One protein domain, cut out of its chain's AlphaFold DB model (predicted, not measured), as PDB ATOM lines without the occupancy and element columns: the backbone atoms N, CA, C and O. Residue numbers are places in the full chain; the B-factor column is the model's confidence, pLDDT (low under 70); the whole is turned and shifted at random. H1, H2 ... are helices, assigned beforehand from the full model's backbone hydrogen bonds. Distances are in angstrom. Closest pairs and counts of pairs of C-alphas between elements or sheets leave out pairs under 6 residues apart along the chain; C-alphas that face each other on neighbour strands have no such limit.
ATOM      1  N   THR A   2     -58.542  48.239  10.144       45.34
ATOM      2  CA  THR A   2     -57.739  47.078  10.552       45.34
ATOM      3  C   THR A   2     -56.816  47.495  11.694       45.34
ATOM      4  O   THR A   2     -55.940  48.336  11.494       45.34
ATOM      5  N   ARG A   3     -57.000  46.946  12.904       54.78
ATOM      6  CA  ARG A   3     -55.984  47.071  13.962       54.78
ATOM      7  C   ARG A   3     -54.686  46.492  13.404       54.78
ATOM      8  O   ARG A   3     -54.613  45.295  13.146       54.78
ATOM      9  N   GLY A   4     -53.703  47.359  13.162       58.38
ATOM     10  CA  GLY A   4     -52.407  46.957  12.632       58.38
ATOM     11  C   GLY A   4     -51.792  45.856  13.492       58.38
ATOM     12  O   GLY A   4     -51.896  45.880  14.722       58.38
ATOM     13  N   MET A   5     -51.173  44.875  12.840       69.94
ATOM     14  CA  MET A   5     -50.418  43.836  13.526       69.94
ATOM     15  C   MET A   5     -49.255  44.496  14.266       69.94
ATOM     16  O   MET A   5     -48.363  45.076  13.653       69.94
ATOM     17  N   THR A   6     -49.289  44.465  15.595       80.69
ATOM     18  CA  THR A   6     -48.247  45.086  16.414       80.69
ATOM     19  C   THR A   6     -47.064  44.138  16.577       80.69
ATOM     20  O   THR A   6     -47.250  42.922  16.671       80.69
ATOM     21  N   TRP A   7     -45.852  44.686  16.715       73.88
ATOM     22  CA  TRP A   7     -44.642  43.916  17.041       73.88
ATOM     23  C   TRP A   7     -44.827  42.983  18.240       73.88
ATOM     24  O   TRP A   7     -44.319  41.868  18.238       73.88
ATOM     25  N   ARG A   8     -45.636  43.387  19.227       76.50
ATOM     26  CA  ARG A   8     -45.997  42.551  20.380       76.50
ATOM     27  C   ARG A   8     -46.723  41.262  19.983       76.50
ATOM     28  O   ARG A   8     -46.471  40.223  20.572       76.50
ATOM     29  N   THR A   9     -47.595  41.301  18.979       74.38
ATOM     30  CA  THR A   9     -48.360  40.119  18.536       74.38
ATOM     31  C   THR A   9     -47.470  39.118  17.790       74.38
ATOM     32  O   THR A   9     -47.641  37.902  17.906       74.38
ATOM     33  N   ILE A  10     -46.496  39.641  17.040       71.25
ATOM     34  CA  ILE A  10     -45.512  38.848  16.296       71.25
ATOM     35  C   ILE A  10     -44.516  38.213  17.266       71.25
ATOM     36  O   ILE A  10     -44.292  37.006  17.205       71.25
ATOM     37  N   LEU A  11     -43.955  39.026  18.167       70.31
ATOM     38  CA  LEU A  11     -42.776  38.673  18.947       70.31
ATOM     39  C   LEU A  11     -43.058  38.214  20.371       70.31
ATOM     40  O   LEU A  11     -42.139  37.677  20.955       70.31
ATOM     41  N   LEU A  12     -44.243  38.405  20.964       72.69
ATOM     42  CA  LEU A  12     -44.488  38.073  22.383       72.69
ATOM     43  C   LEU A  12     -45.586  37.019  22.637       72.69
ATOM     44  O   LEU A  12     -46.416  37.220  23.526       72.69
ATOM     45  N   PRO A  13     -45.623  35.876  21.930       76.56
ATOM     46  CA  PRO A  13     -46.335  34.718  22.459       76.56
ATOM     47  C   PRO A  13     -45.554  34.157  23.663       76.56
ATOM     48  O   PRO A  13     -44.360  33.876  23.562       76.56
ATOM     49  N   VAL A  14     -46.205  34.014  24.822       82.88
ATOM     50  CA  VAL A  14     -45.541  33.632  26.090       82.88
ATOM     51  C   VAL A  14     -44.850  32.268  25.978       82.88
ATOM     52  O   VAL A  14     -43.707  32.109  26.401       82.88
ATOM     53  N   LEU A  15     -45.523  31.288  25.372       86.12
ATOM     54  CA  LEU A  15     -45.060  29.903  25.345       86.12
ATOM     55  C   LEU A  15     -43.796  29.688  24.481       86.12
ATOM     56  O   LEU A  15     -42.860  29.066  24.978       86.12
ATOM     57  N   PRO A  16     -43.672  30.253  23.264       87.69
ATOM     58  CA  PRO A  16     -42.414  30.256  22.511       87.69
ATOM     59  C   PRO A  16     -41.209  30.825  23.268       87.69
ATOM     60  O   PRO A  16     -40.111  30.296  23.130       87.69
ATOM     61  N   TRP A  17     -41.381  31.853  24.102       91.06
ATOM     62  CA  TRP A  17     -40.275  32.353  24.928       91.06
ATOM     63  C   TRP A  17     -39.909  31.407  26.063       91.06
ATOM     64  O   TRP A  17     -38.725  31.214  26.318       91.06
ATOM     65  N   ILE A  18     -40.893  30.774  26.707       91.50
ATOM     66  CA  ILE A  18     -40.629  29.720  27.698       91.50
ATOM     67  C   ILE A  18     -39.831  28.583  27.050       91.50
ATOM     68  O   ILE A  18     -38.835  28.134  27.612       91.50
ATOM     69  N   LEU A  19     -40.223  28.164  25.843       90.69
ATOM     70  CA  LEU A  19     -39.500  27.151  25.076       90.69
ATOM     71  C   LEU A  19     -38.088  27.615  24.706       90.69
ATOM     72  O   LEU A  19     -37.152  26.840  24.850       90.69
ATOM     73  N   ALA A  20     -37.906  28.873  24.297       91.81
ATOM     74  CA  ALA A  20     -36.580  29.417  24.020       91.81
ATOM     75  C   ALA A  20     -35.686  29.393  25.270       91.81
ATOM     76  O   ALA A  20     -34.537  28.974  25.193       91.81
ATOM     77  N   ILE A  21     -36.211  29.757  26.442       92.75
ATOM     78  CA  ILE A  21     -35.463  29.673  27.705       92.75
ATOM     79  C   ILE A  21     -35.112  28.216  28.031       92.75
ATOM     80  O   ILE A  21     -33.967  27.930  28.373       92.75
ATOM     81  N   ALA A  22     -36.058  27.285  27.887       91.75
ATOM     82  CA  ALA A  22     -35.817  25.863  28.132       91.75
ATOM     83  C   ALA A  22     -34.740  25.289  27.196       91.75
ATOM     84  O   ALA A  22     -33.846  24.568  27.643       91.75
ATOM     85  N   VAL A  23     -34.780  25.654  25.912       90.69
ATOM     86  CA  VAL A  23     -33.755  25.281  24.931       90.69
ATOM     87  C   VAL A  23     -32.408  25.887  25.310       90.69
ATOM     88  O   VAL A  23     -31.423  25.159  25.335       90.69
ATOM     89  N   ALA A  24     -32.354  27.171  25.672       91.19
ATOM     90  CA  ALA A  24     -31.114  27.816  26.099       91.19
ATOM     91  C   ALA A  24     -30.493  27.090  27.302       91.19
ATOM     92  O   ALA A  24     -29.319  26.734  27.265       91.19
ATOM     93  N   VAL A  25     -31.281  26.781  28.338       90.88
ATOM     94  CA  VAL A  25     -30.813  25.994  29.494       90.88
ATOM     95  C   VAL A  25     -30.304  24.622  29.052       90.88
ATOM     96  O   VAL A  25     -29.228  24.205  29.475       90.88
ATOM     97  N   THR A  26     -31.020  23.947  28.152       88.44
ATOM     98  CA  THR A  26     -30.609  22.640  27.616       88.44
ATOM     99  C   THR A  26     -29.281  22.730  26.863       88.44
ATOM    100  O   THR A  26     -28.426  21.872  27.053       88.44
ATOM    101  N   GLN A  27     -29.043  23.790  26.080       87.50
ATOM    102  CA  GLN A  27     -27.751  24.019  25.420       87.50
ATOM    103  C   GLN A  27     -26.613  24.106  26.453       87.50
ATOM    104  O   GLN A  27     -25.568  23.482  26.280       87.50
ATOM    105  N   PHE A  28     -26.826  24.804  27.572       87.00
ATOM    106  CA  PHE A  28     -25.848  24.850  28.663       87.00
ATOM    107  C   PHE A  28     -25.677  23.509  29.386       87.00
ATOM    108  O   PHE A  28     -24.591  23.217  29.872       87.00
ATOM    109  N   VAL A  29     -26.689  22.660  29.483       86.94
ATOM    110  CA  VAL A  29     -26.501  21.356  30.141       86.94
ATOM    111  C   VAL A  29     -25.767  20.382  29.222       86.94
ATOM    112  O   VAL A  29     -24.834  19.728  29.661       86.94
ATOM    113  N   VAL A  30     -26.137  20.339  27.943       83.62
ATOM    114  CA  VAL A  30     -25.830  19.196  27.074       83.62
ATOM    115  C   VAL A  30     -24.584  19.396  26.201       83.62
ATOM    116  O   VAL A  30     -23.937  18.421  25.836       83.62
ATOM    117  N   ILE A  31     -24.190  20.636  25.887       80.00
ATOM    118  CA  ILE A  31     -22.997  20.901  25.053       80.00
ATOM    119  C   ILE A  31     -21.698  20.251  25.584       80.00
ATOM    120  O   ILE A  31     -20.947  19.737  24.759       80.00
ATOM    121  N   PRO A  32     -21.399  20.230  26.900       78.56
ATOM    122  CA  PRO A  32     -20.204  19.562  27.417       78.56
ATOM    123  C   PRO A  32     -20.258  18.046  27.218       78.56
ATOM    124  O   PRO A  32     -19.275  17.461  26.774       78.56
ATOM    125  N   ASP A  33     -21.414  17.432  27.482       79.38
ATOM    126  CA  ASP A  33     -21.621  15.992  27.305       79.38
ATOM    127  C   ASP A  33     -21.501  15.602  25.829       79.38
ATOM    128  O   ASP A  33     -20.879  14.602  25.493       79.38
ATOM    129  N   MET A  34     -22.026  16.439  24.931       74.00
ATOM    130  CA  MET A  34     -21.875  16.280  23.484       74.00
ATOM    131  C   MET A  34     -20.432  16.449  23.013       74.00
ATOM    132  O   MET A  34     -19.999  15.736  22.114       74.00
ATOM    133  N   ALA A  35     -19.694  17.400  23.584       71.62
ATOM    134  CA  ALA A  35     -18.284  17.590  23.260       71.62
ATOM    135  C   ALA A  35     -17.437  16.383  23.694       71.62
ATOM    136  O   ALA A  35     -16.414  16.111  23.072       71.62
ATOM    137  N   ALA A  36     -17.862  15.675  24.745       74.69
ATOM    138  CA  ALA A  36     -17.237  14.456  25.246       74.69
ATOM    139  C   ALA A  36     -17.789  13.170  24.597       74.69
ATOM    140  O   ALA A  36     -17.323  12.077  24.927       74.69
ATOM    141  N   ASP A  37     -18.783  13.267  23.706       70.50
ATOM    142  CA  ASP A  37     -19.441  12.108  23.102       70.50
ATOM    143  C   ASP A  37     -18.615  11.523  21.956       70.50
ATOM    144  O   ASP A  37     -18.819  11.769  20.767       70.50
ATOM    145  N   VAL A  38     -17.667  10.689  22.362       62.34
ATOM    146  CA  VAL A  38     -16.754   9.953  21.493       62.34
ATOM    147  C   VAL A  38     -17.478   8.850  20.689       62.34
ATOM    148  O   VAL A  38     -16.937   8.376  19.686       62.34
ATOM    149  N   GLY A  39     -18.672   8.420  21.118       64.94
ATOM    150  CA  GLY A  39     -19.457   7.343  20.496       64.94
ATOM    151  C   GLY A  39     -20.461   7.815  19.442       64.94
ATOM    152  O   GLY A  39     -20.864   7.021  18.593       64.94
ATOM    153  N   GLY A  40     -20.834   9.099  19.460       66.12
ATOM    154  CA  GLY A  40     -21.879   9.656  18.598       66.12
ATOM    155  C   GLY A  40     -23.300   9.287  19.043       66.12
ATOM    156  O   GLY A  40     -24.260   9.511  18.297       66.12
ATOM    157  N   ASP A  41     -23.459   8.753  20.254       74.19
ATOM    158  CA  ASP A  41     -24.743   8.318  20.809       74.19
ATOM    159  C   ASP A  41     -25.708   9.499  21.043       74.19
ATOM    160  O   ASP A  41     -26.928   9.326  21.105       74.19
ATOM    161  N   LEU A  42     -25.189  10.727  21.107       70.69
ATOM    162  CA  LEU A  42     -25.935  11.969  21.317       70.69
ATOM    163  C   LEU A  42     -26.201  12.755  20.023       70.69
ATOM    164  O   LEU A  42     -26.698  13.880  20.092       70.69
ATOM    165  N   THR A  43     -25.958  12.174  18.842       68.12
ATOM    166  CA  THR A  43     -26.128  12.852  17.536       68.12
ATOM    167  C   THR A  43     -27.523  13.471  17.343       68.12
ATOM    168  O   THR A  43     -27.661  14.569  16.806       68.12
ATOM    169  N   PHE A  44     -28.596  12.817  17.799       69.06
ATOM    170  CA  PHE A  44     -29.943  13.397  17.709       69.06
ATOM    171  C   PHE A  44     -30.105  14.622  18.622       69.06
ATOM    172  O   PHE A  44     -30.592  15.673  18.200       69.06
ATOM    173  N   THR A  45     -29.661  14.494  19.872       72.44
ATOM    174  CA  THR A  45     -29.689  15.566  20.871       72.44
ATOM    175  C   THR A  45     -28.875  16.768  20.402       72.44
ATOM    176  O   THR A  45     -29.271  17.918  20.594       72.44
ATOM    177  N   ALA A  46     -27.787  16.505  19.687       67.31
ATOM    178  CA  ALA A  46     -26.967  17.528  19.087       67.31
ATOM    179  C   ALA A  46     -27.695  18.403  18.072       67.31
ATOM    180  O   ALA A  46     -27.574  19.627  18.120       67.31
ATOM    181  N   TYR A  47     -28.487  17.808  17.181       73.19
ATOM    182  CA  TYR A  47     -29.285  18.579  16.231       73.19
ATOM    183  C   TYR A  47     -30.322  19.453  16.937       73.19
ATOM    184  O   TYR A  47     -30.524  20.601  16.549       73.19
ATOM    185  N   VAL A  48     -30.934  18.949  18.011       71.94
ATOM    186  CA  VAL A  48     -31.895  19.715  18.822       71.94
ATOM    187  C   VAL A  48     -31.240  20.946  19.459       71.94
ATOM    188  O   VAL A  48     -31.832  22.025  19.476       71.94
ATOM    189  N   VAL A  49     -30.008  20.805  19.945       74.25
ATOM    190  CA  VAL A  49     -29.219  21.881  20.567       74.25
ATOM    191  C   VAL A  49     -28.698  22.873  19.517       74.25
ATOM    192  O   VAL A  49     -28.772  24.088  19.726       74.25
ATOM    193  N   MET A  50     -28.211  22.371  18.379       74.94
ATOM    194  CA  MET A  50     -27.637  23.171  17.291       74.94
ATOM    195  C   MET A  50     -28.698  23.977  16.540       74.94
ATOM    196  O   MET A  50     -28.445  25.117  16.162       74.94
ATOM    197  N   PHE A  51     -29.899  23.422  16.379       84.81
ATOM    198  CA  PHE A  51     -31.047  24.082  15.758       84.81
ATOM    199  C   PHE A  51     -32.082  24.525  16.796       84.81
ATOM    200  O   PHE A  51     -33.288  24.468  16.549       84.81
ATOM    201  N   GLY A  52     -31.625  24.977  17.964       86.94
ATOM    202  CA  GLY A  52     -32.483  25.284  19.105       86.94
ATOM    203  C   GLY A  52     -33.633  26.246  18.789       86.94
ATOM    204  O   GLY A  52     -34.733  26.087  19.318       86.94
ATOM    205  N   ALA A  53     -33.424  27.204  17.879       92.69
ATOM    206  CA  ALA A  53     -34.463  28.151  17.466       92.69
ATOM    207  C   ALA A  53     -35.636  27.523  16.706       92.69
ATOM    208  O   ALA A  53     -36.723  28.103  16.683       92.69
ATOM    209  N   VAL A  54     -35.460  26.333  16.127       93.69
ATOM    210  CA  VAL A  54     -36.518  25.632  15.392       93.69
ATOM    211  C   VAL A  54     -37.709  25.330  16.295       93.69
ATOM    212  O   VAL A  54     -38.841  25.557  15.884       93.69
ATOM    213  N   ILE A  55     -37.477  24.870  17.526       92.50
ATOM    214  CA  ILE A  55     -38.546  24.447  18.444       92.50
ATOM    215  C   ILE A  55     -39.516  25.591  18.782       92.50
ATOM    216  O   ILE A  55     -40.714  25.457  18.505       92.50
ATOM    217  N   PRO A  56     -39.064  26.719  19.367       93.81
ATOM    218  CA  PRO A  56     -39.979  27.780  19.763       93.81
ATOM    219  C   PRO A  56     -40.631  28.462  18.553       93.81
ATOM    220  O   PRO A  56     -41.804  28.833  18.627       93.81
ATOM    221  N   VAL A  57     -39.928  28.569  17.419       94.44
ATOM    222  CA  VAL A  57     -40.481  29.139  16.181       94.44
ATOM    223  C   VAL A  57     -41.548  28.224  15.578       94.44
ATOM    224  O   VAL A  57     -42.636  28.694  15.243       94.44
ATOM    225  N   ALA A  58     -41.281  26.919  15.488       94.38
ATOM    226  CA  ALA A  58     -42.245  25.935  15.005       94.38
ATOM    227  C   ALA A  58     -43.516  25.950  15.854       94.38
ATOM    228  O   ALA A  58     -44.624  26.028  15.318       94.38
ATOM    229  N   TRP A  59     -43.359  25.961  17.180       94.38
ATOM    230  CA  TRP A  59     -44.489  26.069  18.092       94.38
ATOM    231  C   TRP A  59     -45.288  27.351  17.857       94.38
ATOM    232  O   TRP A  59     -46.510  27.296  17.733       94.38
ATOM    233  N   ALA A  60     -44.618  28.500  17.742       91.94
ATOM    234  CA  ALA A  60     -45.278  29.778  17.489       91.94
ATOM    235  C   ALA A  60     -46.070  29.789  16.174       91.94
ATOM    236  O   ALA A  60     -47.099  30.459  16.084       91.94
ATOM    237  N   LEU A  61     -45.620  29.071  15.145       92.50
ATOM    238  CA  LEU A  61     -46.391  28.932  13.914       92.50
ATOM    239  C   LEU A  61     -47.606  28.037  14.085       92.50
ATOM    240  O   LEU A  61     -48.693  28.418  13.657       92.50
ATOM    241  N   LEU A  62     -47.452  26.886  14.736       92.44
ATOM    242  CA  LEU A  62     -48.579  25.996  15.012       92.44
ATOM    243  C   LEU A  62     -49.628  26.695  15.882       92.44
ATOM    244  O   LEU A  62     -50.822  26.569  15.628       92.44
ATOM    245  N   GLU A  63     -49.196  27.542  16.815       89.88
ATOM    246  CA  GLU A  63     -50.072  28.369  17.644       89.88
ATOM    247  C   GLU A  63     -51.095  29.167  16.820       89.88
ATOM    248  O   GLU A  63     -52.244  29.344  17.235       89.88
ATOM    249  N   THR A  64     -50.724  29.612  15.615       88.19
ATOM    250  CA  THR A  64     -51.613  30.395  14.738       88.19
ATOM    251  C   THR A  64     -52.858  29.627  14.289       88.19
ATOM    252  O   THR A  64     -53.862  30.246  13.936       88.19
ATOM    253  N   LEU A  65     -52.842  28.291  14.353       88.69
ATOM    254  CA  LEU A  65     -53.972  27.449  13.956       88.69
ATOM    255  C   LEU A  65     -55.148  27.572  14.939       88.69
ATOM    256  O   LEU A  65     -56.314  27.512  14.530       88.69
ATOM    257  N   TRP A  66     -54.865  27.782  16.229       85.06
ATOM    258  CA  TRP A  66     -55.881  27.825  17.289       85.06
ATOM    259  C   TRP A  66     -55.991  29.168  18.020       85.06
ATOM    260  O   TRP A  66     -57.001  29.407  18.682       85.06
ATOM    261  N   THR A  67     -55.016  30.069  17.890       76.69
ATOM    262  CA  THR A  67     -55.043  31.355  18.607       76.69
ATOM    263  C   THR A  67     -55.986  32.359  17.949       76.69
ATOM    264  O   THR A  67     -56.007  32.518  16.730       76.69
ATOM    265  N   ARG A  68     -56.758  33.087  18.763       68.25
ATOM    266  CA  ARG A  68     -57.572  34.218  18.298       68.25
ATOM    267  C   ARG A  68     -56.715  35.481  18.273       68.25
ATOM    268  O   ARG A  68     -56.364  36.004  19.328       68.25
ATOM    269  N   THR A  69     -56.389  35.982  17.086       66.25
ATOM    270  CA  THR A  69     -55.568  37.189  16.916       66.25
ATOM    271  C   THR A  69     -56.373  38.350  16.347       66.25
ATOM    272  O   THR A  69     -57.354  38.154  15.636       66.25
ATOM    273  N   ALA A  70     -55.962  39.581  16.664       58.00
ATOM    274  CA  ALA A  70     -56.633  40.806  16.212       58.00
ATOM    275  C   ALA A  70     -56.457  41.103  14.703       58.00
ATOM    276  O   ALA A  70     -56.992  42.092  14.212       58.00
ATOM    277  N   GLY A  71     -55.717  40.259  13.978       71.62
ATOM    278  CA  GLY A  71     -55.513  40.327  12.534       71.62
ATOM    279  C   GLY A  71     -55.410  38.930  11.918       71.62
ATOM    280  O   GLY A  71     -55.520  37.931  12.635       71.62
ATOM    281  N   SER A  72     -55.178  38.879  10.601       81.62
ATOM    282  CA  SER A  72     -55.099  37.627   9.838       81.62
ATOM    283  C   SER A  72     -54.041  36.673  10.424       81.62
ATOM    284  O   SER A  72     -52.857  37.032  10.467       81.62
ATOM    285  N   PRO A  73     -54.433  35.457  10.852       83.75
ATOM    286  CA  PRO A  73     -53.501  34.474  11.404       83.75
ATOM    287  C   PRO A  73     -52.477  33.997  10.363       83.75
ATOM    288  O   PRO A  73     -51.352  33.666  10.726       83.75
ATOM    289  N   ILE A  74     -52.821  34.043   9.070       86.44
ATOM    290  CA  ILE A  74     -51.906  33.700   7.973       86.44
ATOM    291  C   ILE A  74     -50.802  34.753   7.849       86.44
ATOM    292  O   ILE A  74     -49.624  34.406   7.820       86.44
ATOM    293  N   HIS A  75     -51.154  36.044   7.851       87.94
ATOM    294  CA  HIS A  75     -50.151  37.116   7.835       87.94
ATOM    295  C   HIS A  75     -49.247  37.056   9.065       87.94
ATOM    296  O   HIS A  75     -48.050  37.312   8.964       87.94
ATOM    297  N   LEU A  76     -49.804  36.684  10.221       87.75
ATOM    298  CA  LEU A  76     -49.024  36.518  11.439       87.75
ATOM    299  C   LEU A  76     -48.038  35.353  11.317       87.75
ATOM    300  O   LEU A  76     -46.893  35.496  11.740       87.75
ATOM    301  N   ALA A  77     -48.454  34.232  10.724       88.81
ATOM    302  CA  ALA A  77     -47.571  33.102  10.464       88.81
ATOM    303  C   ALA A  77     -46.396  33.513   9.558       88.81
ATOM    304  O   ALA A  77     -45.246  33.305   9.933       88.81
ATOM    305  N   PHE A  78     -46.655  34.210   8.445       89.62
ATOM    306  CA  PHE A  78     -45.590  34.743   7.583       89.62
ATOM    307  C   PHE A  78     -44.680  35.748   8.300       89.62
ATOM    308  O   PHE A  78     -43.458  35.688   8.162       89.62
ATOM    309  N   ALA A  79     -45.247  36.651   9.101       89.25
ATOM    310  CA  ALA A  79     -44.460  37.606   9.876       89.25
ATOM    311  C   ALA A  79     -43.559  36.902  10.906       89.25
ATOM    312  O   ALA A  79     -42.413  37.306  11.096       89.25
ATOM    313  N   ARG A  80     -44.048  35.830  11.543       89.94
ATOM    314  CA  ARG A  80     -43.275  34.997  12.480       89.94
ATOM    315  C   ARG A  80     -42.153  34.235  11.771       89.94
ATOM    316  O   ARG A  80     -41.064  34.166  12.332       89.94
ATOM    317  N   THR A  81     -42.359  33.773  10.536       91.06
ATOM    318  CA  THR A  81     -41.313  33.115   9.729       91.06
ATOM    319  C   THR A  81     -40.054  33.964   9.584       91.06
ATOM    320  O   THR A  81     -38.959  33.410   9.598       91.06
ATOM    321  N   LEU A  82     -40.186  35.290   9.490       90.94
ATOM    322  CA  LEU A  82     -39.049  36.212   9.413       90.94
ATOM    323  C   LEU A  82     -38.673  36.778  10.782       90.94
ATOM    324  O   LEU A  82     -37.556  36.589  11.253       90.94
ATOM    325  N   GLY A  83     -39.605  37.476  11.432       90.19
ATOM    326  CA  GLY A  83     -39.319  38.252  12.636       90.19
ATOM    327  C   GLY A  83     -38.974  37.378  13.835       90.19
ATOM    328  O   GLY A  83     -38.000  37.651  14.532       90.19
ATOM    329  N   LEU A  84     -39.744  36.311  14.067       91.31
ATOM    330  CA  LEU A  84     -39.502  35.438  15.211       91.31
ATOM    331  C   LEU A  84     -38.256  34.577  14.995       91.31
ATOM    332  O   LEU A  84     -37.453  34.463  15.914       91.31
ATOM    333  N   SER A  85     -38.053  34.049  13.786       93.31
ATOM    334  CA  SER A  85     -36.834  33.308  13.428       93.31
ATOM    335  C   SER A  85     -35.577  34.164  13.550       93.31
ATOM    336  O   SER A  85     -34.571  33.699  14.075       93.31
ATOM    337  N   LEU A  86     -35.627  35.436  13.141       93.50
ATOM    338  CA  LEU A  86     -34.501  36.356  13.303       93.50
ATOM    339  C   LEU A  86     -34.182  36.591  14.783       93.50
ATOM    340  O   LEU A  86     -33.030  36.476  15.196       93.50
ATOM    341  N   VAL A  87     -35.199  36.893  15.593       93.00
ATOM    342  CA  VAL A  87     -35.020  37.198  17.019       93.00
ATOM    343  C   VAL A  87     -34.599  35.954  17.803       93.00
ATOM    344  O   VAL A  87     -33.579  35.978  18.487       93.00
ATOM    345  N   MET A  88     -35.343  34.854  17.695       92.56
ATOM    346  CA  MET A  88     -35.048  33.618  18.424       92.56
ATOM    347  C   MET A  88     -33.806  32.921  17.891       92.56
ATOM    348  O   MET A  88     -33.037  32.394  18.686       92.56
ATOM    349  N   GLY A  89     -33.570  32.962  16.579       91.50
ATOM    350  CA  GLY A  89     -32.342  32.468  15.963       91.50
ATOM    351  C   GLY A  89     -31.110  33.205  16.473       91.50
ATOM    352  O   GLY A  89     -30.123  32.568  16.826       91.50
ATOM    353  N   THR A  90     -31.197  34.530  16.612       91.50
ATOM    354  CA  THR A  90     -30.135  35.340  17.228       91.50
ATOM    355  C   THR A  90     -29.933  34.958  18.691       91.50
ATOM    356  O   THR A  90     -28.815  34.645  19.087       91.50
ATOM    357  N   VAL A  91     -31.002  34.945  19.498       92.12
ATOM    358  CA  VAL A  91     -30.914  34.622  20.933       92.12
ATOM    359  C   VAL A  91     -30.321  33.230  21.144       92.12
ATOM    360  O   VAL A  91     -29.377  33.091  21.913       92.12
ATOM    361  N   LEU A  92     -30.827  32.220  20.435       91.75
ATOM    362  CA  LEU A  92     -30.430  30.825  20.632       91.75
ATOM    363  C   LEU A  92     -29.114  30.452  19.949       91.75
ATOM    364  O   LEU A  92     -28.399  29.571  20.428       91.75
ATOM    365  N   GLY A  93     -28.755  31.156  18.875       88.38
ATOM    366  CA  GLY A  93     -27.417  31.096  18.293       88.38
ATOM    367  C   GLY A  93     -26.369  31.687  19.236       88.38
ATOM    368  O   GLY A  93     -25.311  31.089  19.431       88.38
ATOM    369  N   LEU A  94     -26.678  32.816  19.886       88.31
ATOM    370  CA  LEU A  94     -25.805  33.421  20.895       88.31
ATOM    371  C   LEU A  94     -25.682  32.543  22.141       88.31
ATOM    372  O   LEU A  94     -24.566  32.331  22.604       88.31
ATOM    373  N   THR A  95     -26.780  32.003  22.678       88.12
ATOM    374  CA  THR A  95     -26.706  31.124  23.860       88.12
ATOM    375  C   THR A  95     -25.960  29.832  23.561       88.12
ATOM    376  O   THR A  95     -25.124  29.438  24.369       88.12
ATOM    377  N   GLY A  96     -26.181  29.216  22.396       82.50
ATOM    378  CA  GLY A  96     -25.423  28.037  21.963       82.50
ATOM    379  C   GLY A  96     -23.929  28.335  21.830       82.50
ATOM    380  O   GLY A  96     -23.100  27.575  22.328       82.50
ATOM    381  N   SER A  97     -23.588  29.497  21.261       81.19
ATOM    382  CA  SER A  97     -22.202  29.969  21.191       81.19
ATOM    383  C   SER A  97     -21.614  30.143  22.593       81.19
ATOM    384  O   SER A  97     -20.603  29.530  22.909       81.19
ATOM    385  N   LEU A  98     -22.276  30.899  23.477       83.75
ATOM    386  CA  LEU A  98     -21.830  31.141  24.856       83.75
ATOM    387  C   LEU A  98     -21.673  29.850  25.670       83.75
ATOM    388  O   LEU A  98     -20.738  29.730  26.459       83.75
ATOM    389  N   ALA A  99     -22.558  28.874  25.479       83.12
ATOM    390  CA  ALA A  99     -22.486  27.586  26.159       83.12
ATOM    391  C   ALA A  99     -21.246  26.772  25.751       83.12
ATOM    392  O   ALA A  99     -20.704  26.055  26.600       83.12
ATOM    393  N   ARG A 100     -20.771  26.929  24.506       75.19
ATOM    394  CA  ARG A 100     -19.483  26.403  24.023       75.19
ATOM    395  C   ARG A 100     -18.284  27.181  24.572       75.19
ATOM    396  O   ARG A 100     -17.242  26.579  24.786       75.19
ATOM    397  N   LEU A 101     -18.430  28.477  24.861       74.12
ATOM    398  CA  LEU A 101     -17.362  29.322  25.428       74.12
ATOM    399  C   LEU A 101     -17.075  29.073  26.912       74.12
ATOM    400  O   LEU A 101     -16.292  29.801  27.526       74.12
ATOM    401  N   ARG A 102     -17.729  28.091  27.532       77.69
ATOM    402  CA  ARG A 102     -17.479  27.803  28.938       77.69
ATOM    403  C   ARG A 102     -16.092  27.191  29.134       77.69
ATOM    404  O   ARG A 102     -15.689  26.344  28.335       77.69
ATOM    405  N   PRO A 103     -15.398  27.561  30.227       75.44
ATOM    406  CA  PRO A 103     -14.125  26.947  30.579       75.44
ATOM    407  C   PRO A 103     -14.222  25.417  30.588       75.44
ATOM    408  O   PRO A 103     -15.195  24.862  31.101       75.44
ATOM    409  N   GLY A 104     -13.224  24.750  30.010       72.94
ATOM    410  CA  GLY A 104     -13.135  23.289  29.934       72.94
ATOM    411  C   GLY A 104     -13.852  22.645  28.744       72.94
ATOM    412  O   GLY A 104     -13.487  21.537  28.371       72.94
ATOM    413  N   VAL A 105     -14.809  23.315  28.084       74.19
ATOM    414  CA  VAL A 105     -15.475  22.742  26.894       74.19
ATOM    415  C   VAL A 105     -14.512  22.657  25.708       74.19
ATOM    416  O   VAL A 105     -14.518  21.667  24.986       74.19
ATOM    417  N   GLU A 106     -13.649  23.657  25.523       71.00
ATOM    418  CA  GLU A 106     -12.641  23.644  24.455       71.00
ATOM    419  C   GLU A 106     -11.608  22.524  24.652       71.00
ATOM    420  O   GLU A 106     -11.277  21.822  23.697       71.00
ATOM    421  N   ASP A 107     -11.179  22.280  25.892       72.81
ATOM    422  CA  ASP A 107     -10.260  21.185  26.223       72.81
ATOM    423  C   ASP A 107     -10.900  19.810  25.959       72.81
ATOM    424  O   ASP A 107     -10.255  18.901  25.428       72.81
ATOM    425  N   ILE A 108     -12.194  19.662  26.268       73.69
ATOM    426  CA  ILE A 108     -12.982  18.458  25.955       73.69
ATOM    427  C   ILE A 108     -13.074  18.256  24.437       73.69
ATOM    428  O   ILE A 108     -12.814  17.159  23.945       73.69
ATOM    429  N   VAL A 109     -13.378  19.317  23.685       68.56
ATOM    430  CA  VAL A 109     -13.442  19.277  22.218       68.56
ATOM    431  C   VAL A 109     -12.101  18.864  21.620       68.56
ATOM    432  O   VAL A 109     -12.072  18.013  20.738       68.56
ATOM    433  N   VAL A 110     -10.991  19.455  22.076       69.62
ATOM    434  CA  VAL A 110      -9.640  19.148  21.575       69.62
ATOM    435  C   VAL A 110      -9.252  17.705  21.887       69.62
ATOM    436  O   VAL A 110      -8.690  17.030  21.027       69.62
ATOM    437  N   SER A 111      -9.570  17.220  23.088       71.25
ATOM    438  CA  SER A 111      -9.246  15.852  23.514       71.25
ATOM    439  C   SER A 111     -10.132  14.774  22.882       71.25
ATOM    440  O   SER A 111      -9.700  13.625  22.793       71.25
ATOM    441  N   SER A 112     -11.318  15.137  22.389       69.75
ATOM    442  CA  SER A 112     -12.291  14.202  21.803       69.75
ATOM    443  C   SER A 112     -12.332  14.232  20.266       69.75
ATOM    444  O   SER A 112     -13.134  13.517  19.672       69.75
ATOM    445  N   ARG A 113     -11.464  15.015  19.597       65.94
ATOM    446  CA  ARG A 113     -11.468  15.176  18.127       65.94
ATOM    447  C   ARG A 113     -11.333  13.847  17.382       65.94
ATOM    448  O   ARG A 113     -10.436  13.049  17.661       65.94
ATOM    449  N   ARG A 114     -12.172  13.666  16.358       63.59
ATOM    450  CA  ARG A 114     -12.127  12.537  15.424       63.59
ATOM    451  C   ARG A 114     -12.411  12.964  13.992       63.59
ATOM    452  O   ARG A 114     -13.024  13.996  13.735       63.59
ATOM    453  N   ASP A 115     -11.998  12.106  13.066       59.62
ATOM    454  CA  ASP A 115     -12.254  12.238  11.634       59.62
ATOM    455  C   ASP A 115     -13.694  11.818  11.272       59.62
ATOM    456  O   ASP A 115     -13.907  10.930  10.448       59.62
ATOM    457  N   ASP A 116     -14.703  12.455  11.868       57.56
ATOM    458  CA  ASP A 116     -16.114  12.263  11.518       57.56
ATOM    459  C   ASP A 116     -16.819  13.601  11.210       57.56
ATOM    460  O   ASP A 116     -16.334  14.693  11.516       57.56
ATOM    461  N   GLY A 117     -17.961  13.534  10.517       53.31
ATOM    462  CA  GLY A 117     -18.727  14.726  10.122       53.31
ATOM    463  C   GLY A 117     -19.388  15.462  11.295       53.31
ATOM    464  O   GLY A 117     -19.903  16.562  11.111       53.31
ATOM    465  N   TRP A 118     -19.380  14.865  12.488       57.28
ATOM    466  CA  TRP A 118     -19.953  15.419  13.711       57.28
ATOM    467  C   TRP A 118     -18.965  16.376  14.391       57.28
ATOM    468  O   TRP A 118     -19.290  17.538  14.643       57.28
ATOM    469  N   HIS A 119     -17.715  15.947  14.560       58.47
ATOM    470  CA  HIS A 119     -16.634  16.769  15.098       58.47
ATOM    471  C   HIS A 119     -16.216  17.896  14.144       58.47
ATOM    472  O   HIS A 119     -15.605  18.863  14.589       58.47
ATOM    473  N   TYR A 120     -16.624  17.856  12.868       53.84
ATOM    474  CA  TYR A 120     -16.459  18.962  11.912       53.84
ATOM    475  C   TYR A 120     -17.006  20.306  12.433       53.84
ATOM    476  O   TYR A 120     -16.427  21.353  12.158       53.84
ATOM    477  N   TRP A 121     -18.080  20.293  13.232       55.47
ATOM    478  CA  TRP A 121     -18.672  21.507  13.817       55.47
ATOM    479  C   TRP A 121     -17.867  22.092  14.988       55.47
ATOM    480  O   TRP A 121     -18.140  23.210  15.433       55.47
ATOM    481  N   PHE A 122     -16.888  21.339  15.491       55.84
ATOM    482  CA  PHE A 122     -16.040  21.690  16.630       55.84
ATOM    483  C   PHE A 122     -14.536  21.706  16.286       55.84
ATOM    484  O   PHE A 122     -13.725  22.156  17.098       55.84
ATOM    485  N   ASP A 123     -14.147  21.235  15.097       51.84
ATOM    486  CA  ASP A 123     -12.755  21.093  14.673       51.84
ATOM    487  C   ASP A 123     -12.278  22.251  13.780       51.84
ATOM    488  O   ASP A 123     -12.605  22.362  12.592       51.84
ATOM    489  N   ALA A 124     -11.397  23.073  14.355       48.75
ATOM    490  CA  ALA A 124     -10.751  24.205  13.698       48.75
ATOM    491  C   ALA A 124      -9.832  23.872  12.531       48.75
ATOM    492  O   ALA A 124      -9.563  24.751  11.712       48.75
ATOM    493  N   SER A 125      -9.392  22.623  12.399       42.94
ATOM    494  CA  SER A 125      -8.530  22.203  11.292       42.94
ATOM    495  C   SER A 125      -9.291  21.884   9.998       42.94
ATOM    496  O   SER A 125      -8.685  21.862   8.928       42.94
ATOM    497  N   ARG A 126     -10.618  21.691  10.067       45.94
ATOM    498  CA  ARG A 126     -11.474  21.331   8.920       45.94
ATOM    499  C   ARG A 126     -12.444  22.434   8.488       45.94
ATOM    500  O   ARG A 126     -13.222  22.222   7.568       45.94
ATOM    501  N   GLY A 127     -12.372  23.614   9.102       41.88
ATOM    502  CA  GLY A 127     -13.248  24.752   8.796       41.88
ATOM    503  C   GLY A 127     -14.040  25.288   9.990       41.88
ATOM    504  O   GLY A 127     -14.601  26.373   9.869       41.88
ATOM    505  N   GLY A 128     -14.032  24.606  11.145       45.44
ATOM    506  CA  GLY A 128     -14.551  25.113  12.428       45.44
ATOM    507  C   GLY A 128     -13.593  26.114  13.079       45.44
ATOM    508  O   GLY A 128     -13.092  25.884  14.177       45.44
ATOM    509  N   GLY A 129     -13.187  27.130  12.312       47.19
ATOM    510  CA  GLY A 129     -12.106  28.055  12.643       47.19
ATOM    511  C   GLY A 129     -12.313  28.812  13.957       47.19
ATOM    512  O   GLY A 129     -13.360  28.732  14.586       47.19
ATOM    513  N   SER A 130     -11.272  29.553  14.361       55.78
ATOM    514  CA  SER A 130     -11.187  30.333  15.608       55.78
ATOM    515  C   SER A 130     -12.540  30.838  16.120       55.78
ATOM    516  O   SER A 130     -13.337  31.353  15.358       55.78
ATOM    517  N   MET A 131     -12.771  30.749  17.425       54.69
ATOM    518  CA  MET A 131     -13.967  31.161  18.183       54.69
ATOM    519  C   MET A 131     -14.828  32.326  17.621       54.69
ATOM    520  O   MET A 131     -16.052  32.309  17.747       54.69
ATOM    521  N   LEU A 132     -14.214  33.342  17.002       58.94
ATOM    522  CA  LEU A 132     -14.890  34.480  16.361       58.94
ATOM    523  C   LEU A 132     -15.501  34.171  14.977       58.94
ATOM    524  O   LEU A 132     -16.413  34.876  14.553       58.94
ATOM    525  N   ALA A 133     -15.018  33.146  14.282       60.56
ATOM    526  CA  ALA A 133     -15.520  32.638  13.008       60.56
ATOM    527  C   ALA A 133     -16.727  31.693  13.179       60.56
ATOM    528  O   ALA A 133     -17.640  31.724  12.354       60.56
ATOM    529  N   ASP A 134     -16.784  30.930  14.277       65.38
ATOM    530  CA  ASP A 134     -17.877  29.983  14.556       65.38
ATOM    531  C   ASP A 134     -19.151  30.660  15.094       65.38
ATOM    532  O   ASP A 134     -20.264  30.180  14.864       65.38
ATOM    533  N   LEU A 135     -19.028  31.803  15.777       70.94
ATOM    534  CA  LEU A 135     -20.177  32.542  16.316       70.94
ATOM    535  C   LEU A 135     -21.138  33.041  15.212       70.94
ATOM    536  O   LEU A 135     -22.346  32.806  15.326       70.94
ATOM    537  N   PRO A 136     -20.656  33.655  14.109       71.44
ATOM    538  CA  PRO A 136     -21.483  33.926  12.936       71.44
ATOM    539  C   PRO A 136     -22.146  32.671  12.365       71.44
ATOM    540  O   PRO A 136     -23.308  32.735  11.971       71.44
ATOM    541  N   LEU A 137     -21.449  31.529  12.348       74.94
ATOM    542  CA  LEU A 137     -21.986  30.282  11.806       74.94
ATOM    543  C   LEU A 137     -23.154  29.758  12.652       74.94
ATOM    544  O   LEU A 137     -24.223  29.513  12.103       74.94
ATOM    545  N   TYR A 138     -23.008  29.662  13.977       76.31
ATOM    546  CA  TYR A 138     -24.092  29.233  14.879       76.31
ATOM    547  C   TYR A 138     -25.325  30.136  14.785       76.31
ATOM    548  O   TYR A 138     -26.463  29.654  14.806       76.31
ATOM    549  N   LEU A 139     -25.099  31.443  14.655       83.75
ATOM    550  CA  LEU A 139     -26.153  32.437  14.495       83.75
ATOM    551  C   LEU A 139     -26.886  32.269  13.158       83.75
ATOM    552  O   LEU A 139     -28.110  32.135  13.136       83.75
ATOM    553  N   VAL A 140     -26.143  32.217  12.050       85.25
ATOM    554  CA  VAL A 140     -26.697  32.039  10.700       85.25
ATOM    555  C   VAL A 140     -27.418  30.702  10.578       85.25
ATOM    556  O   VAL A 140     -28.499  30.654   9.998       85.25
ATOM    557  N   VAL A 141     -26.880  29.634  11.167       85.00
ATOM    558  CA  VAL A 141     -27.503  28.307  11.162       85.00
ATOM    559  C   VAL A 141     -28.821  28.314  11.938       85.00
ATOM    560  O   VAL A 141     -29.820  27.820  11.421       85.00
ATOM    561  N   ASN A 142     -28.882  28.922  13.128       89.50
ATOM    562  CA  ASN A 142     -30.130  28.995  13.899       89.50
ATOM    563  C   ASN A 142     -31.192  29.865  13.219       89.50
ATOM    564  O   ASN A 142     -32.367  29.490  13.191       89.50
ATOM    565  N   ILE A 143     -30.797  31.002  12.642       92.06
ATOM    566  CA  ILE A 143     -31.708  31.865  11.881       92.06
ATOM    567  C   ILE A 143     -32.189  31.127  10.629       92.06
ATOM    568  O   ILE A 143     -33.391  30.978  10.425       92.06
ATOM    569  N   GLY A 144     -31.269  30.605   9.820       90.56
ATOM    570  CA  GLY A 144     -31.573  29.932   8.560       90.56
ATOM    571  C   GLY A 144     -32.427  28.679   8.746       90.56
ATOM    572  O   GLY A 144     -33.446  28.530   8.072       90.56
ATOM    573  N   ALA A 145     -32.074  27.807   9.692       90.94
ATOM    574  CA  ALA A 145     -32.823  26.581   9.957       90.94
ATOM    575  C   ALA A 145     -34.227  26.870  10.503       90.94
ATOM    576  O   ALA A 145     -35.196  26.272  10.037       90.94
ATOM    577  N   SER A 146     -34.367  27.814  11.443       94.19
ATOM    578  CA  SER A 146     -35.692  28.188  11.957       94.19
ATOM    579  C   SER A 146     -36.550  28.865  10.891       94.19
ATOM    580  O   SER A 146     -37.723  28.519  10.782       94.19
ATOM    581  N   MET A 147     -35.982  29.725  10.036       95.25
ATOM    582  CA  MET A 147     -36.682  30.301   8.881       95.25
ATOM    583  C   MET A 147     -37.141  29.228   7.889       95.25
ATOM    584  O   MET A 147     -38.276  29.282   7.414       95.25
ATOM    585  N   LEU A 148     -36.286  28.247   7.586       93.56
ATOM    586  CA  LEU A 148     -36.612  27.150   6.677       93.56
ATOM    587  C   LEU A 148     -37.748  26.291   7.241       93.56
ATOM    588  O   LEU A 148     -38.751  26.077   6.563       93.56
ATOM    589  N   VAL A 149     -37.633  25.840   8.494       94.12
ATOM    590  CA  VAL A 149     -38.688  25.047   9.145       94.12
ATOM    591  C   VAL A 149     -39.973  25.855   9.264       94.12
ATOM    592  O   VAL A 149     -41.057  25.327   9.022       94.12
ATOM    593  N   ALA A 150     -39.866  27.145   9.570       94.50
ATOM    594  CA  ALA A 150     -41.010  28.029   9.630       94.50
ATOM    595  C   ALA A 150     -41.731  28.122   8.278       94.50
ATOM    596  O   ALA A 150     -42.947  27.954   8.202       94.50
ATOM    597  N   LEU A 151     -40.984  28.319   7.193       94.75
ATOM    598  CA  LEU A 151     -41.530  28.340   5.841       94.75
ATOM    599  C   LEU A 151     -42.205  27.009   5.482       94.75
ATOM    600  O   LEU A 151     -43.329  27.011   4.978       94.75
ATOM    601  N   LEU A 152     -41.564  25.879   5.796       94.56
ATOM    602  CA  LEU A 152     -42.139  24.551   5.576       94.56
ATOM    603  C   LEU A 152     -43.446  24.376   6.357       94.56
ATOM    604  O   LEU A 152     -44.445  23.955   5.784       94.56
ATOM    605  N   LEU A 153     -43.494  24.758   7.632       96.00
ATOM    606  CA  LEU A 153     -44.725  24.694   8.423       96.00
ATOM    607  C   LEU A 153     -45.818  25.603   7.862       96.00
ATOM    608  O   LEU A 153     -46.983  25.205   7.838       96.00
ATOM    609  N   VAL A 154     -45.474  26.791   7.362       95.25
ATOM    610  CA  VAL A 154     -46.457  27.656   6.701       95.25
ATOM    611  C   VAL A 154     -47.055  26.956   5.480       95.25
ATOM    612  O   VAL A 154     -48.277  26.889   5.354       95.25
ATOM    613  N   ILE A 155     -46.218  26.396   4.608       94.88
ATOM    614  CA  ILE A 155     -46.645  25.802   3.331       94.88
ATOM    615  C   ILE A 155     -47.374  24.472   3.521       94.88
ATOM    616  O   ILE A 155     -48.380  24.229   2.860       94.88
ATOM    617  N   PHE A 156     -46.879  23.611   4.408       96.00
ATOM    618  CA  PHE A 156     -47.374  22.241   4.569       96.00
ATOM    619  C   PHE A 156     -48.418  22.086   5.673       96.00
ATOM    620  O   PHE A 156     -49.138  21.089   5.677       96.00
ATOM    621  N   VAL A 157     -48.527  23.049   6.593       96.06
ATOM    622  CA  VAL A 157     -49.445  22.956   7.737       96.06
ATOM    623  C   VAL A 157     -50.390  24.150   7.797       96.06
ATOM    624  O   VAL A 157     -51.601  23.955   7.735       96.06
ATOM    625  N   VAL A 158     -49.879  25.382   7.870       94.31
ATOM    626  CA  VAL A 158     -50.720  26.570   8.105       94.31
ATOM    627  C   VAL A 158     -51.639  26.864   6.922       94.31
ATOM    628  O   VAL A 158     -52.855  26.929   7.102       94.31
ATOM    629  N   LEU A 159     -51.097  27.018   5.711       94.19
ATOM    630  CA  LEU A 159     -51.906  27.320   4.527       94.19
ATOM    631  C   LEU A 159     -52.928  26.213   4.230       94.19
ATOM    632  O   LEU A 159     -54.103  26.560   4.081       94.19
ATOM    633  N   PRO A 160     -52.567  24.911   4.240       93.81
ATOM    634  CA  PRO A 160     -53.541  23.841   4.053       93.81
ATOM    635  C   PRO A 160     -54.599  23.831   5.150       93.81
ATOM    636  O   PRO A 160     -55.789  23.747   4.851       93.81
ATOM    637  N   TRP A 161     -54.210  23.991   6.417       93.75
ATOM    638  CA  TRP A 161     -55.178  24.056   7.507       93.75
ATOM    639  C   TRP A 161     -56.214  25.154   7.270       93.75
ATOM    640  O   TRP A 161     -57.412  24.888   7.321       93.75
ATOM    641  N   PHE A 162     -55.792  26.374   6.935       91.06
ATOM    642  CA  PHE A 162     -56.741  27.450   6.660       91.06
ATOM    643  C   PHE A 162     -57.533  27.222   5.366       91.06
ATOM    644  O   PHE A 162     -58.743  27.422   5.372       91.06
ATOM    645  N   ALA A 163     -56.928  26.724   4.289       91.00
ATOM    646  CA  ALA A 163     -57.639  26.462   3.035       91.00
ATOM    647  C   ALA A 163     -58.709  25.357   3.166       91.00
ATOM    648  O   ALA A 163     -59.788  25.440   2.572       91.00
ATOM    649  N   PHE A 164     -58.450  24.312   3.955       89.62
ATOM    650  CA  PHE A 164     -59.379  23.191   4.119       89.62
ATOM    651  C   PHE A 164     -60.335  23.382   5.295       89.62
ATOM    652  O   PHE A 164     -61.541  23.191   5.121       89.62
ATOM    653  N   VAL A 165     -59.813  23.797   6.452       88.62
ATOM    654  CA  VAL A 165     -60.540  23.853   7.729       88.62
ATOM    655  C   VAL A 165     -61.124  25.226   8.015       88.62
ATOM    656  O   VAL A 165     -62.113  25.269   8.721       88.62
ATOM    657  N   ARG A 166     -60.579  26.343   7.508       85.62
ATOM    658  CA  ARG A 166     -61.110  27.708   7.749       85.62
ATOM    659  C   ARG A 166     -61.043  28.601   6.497       85.62
ATOM    660  O   ARG A 166     -60.404  29.657   6.521       85.62
TER     661      ARG A 166
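What this domain is: This is residues 2 to 166 of the 272 residues of an uncharacterized protein of Aeromicrobium sp. zg-629 (UniProt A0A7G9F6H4). This is a rod-shaped, up-and-down bundle of four helices, H2, H4, H5 and H7, each running against the one before it; long H5 and H7 pack side by side, and H4 and H5 lie between H2 and H7. H1 packs on H5 outside the bundle, H3 is set crosswise on H2, and H6 with the loop of residues 112 to 130 makes the end of the rod away from Thr 2. The 165 printed residues hold seven named helices, H1 to H7 in order, and no named strand, an all-helix domain. It is compact, with a radius of gyration of the C-alphas of 17.8 A and spans of 58 by 27 by 24 A.

How they stand to each other: Start at H1, residues 7 to 11, which touches the hub H5, residues 73 to 100; their closest C-alphas are those of Ile 10 and Arg 80, 5.9 A apart. Next comes H2, residues 14 to 35, which touches H5 the same way at a shallow tilt of 32 degrees, closest at the C-alphas of Phe 28 and Ala 99, 5.0 A. H3, residues 43 to 50, touches H2 at a steep tilt of 53 degrees, with the C-alphas of Gln 27 and Val 49 closest at 5.5 A. H4, residues 54 to 63, forms a helical hairpin with H5, closest at the C-alphas of Leu 61 and Ala 77, 5.5 A. H6, residues 105 to 111, touches H2 closest at the C-alphas of Ala 35 and Val 109, 5.2 A. H7, residues 131 to 165, touches H5 opposite ways at a shallow tilt of 26 degrees, closest at the C-alphas of Gly 89 and Ile 143, 4.2 A. H7 also touches H4, closest at the C-alphas of Val 54 and Ser 146, 4.4 A, while H2 and H7 are apart. Every O i to N i+4 pair is within hydrogen-bond range in H1, H3, H4 and H6, against 16 of 18 in H2, 22 of 24 in H5 and 26 of 31 in H7.

Where its parts are: Find C-alpha 7 at (-44.642, 43.916, 17.041), where H1 begins. H2 runs 31.8 A, with a kink of 37 degrees near residue 29. From C-alpha 73 at (-53.501, 34.474, 11.404), H5 runs 37.2 A. H7 runs 48.3 A to C-alpha 165 at (-60.540, 23.853, 7.729).

The domain as a whole: The C-alphas of Thr 2 and Ser 111, the two farthest apart, are 59.1 A apart. The printed part has no cut, and H6 to H7 is the long link. Mean pLDDT of the printed part is 79.2; look for low values at residues 112 to 134, among others.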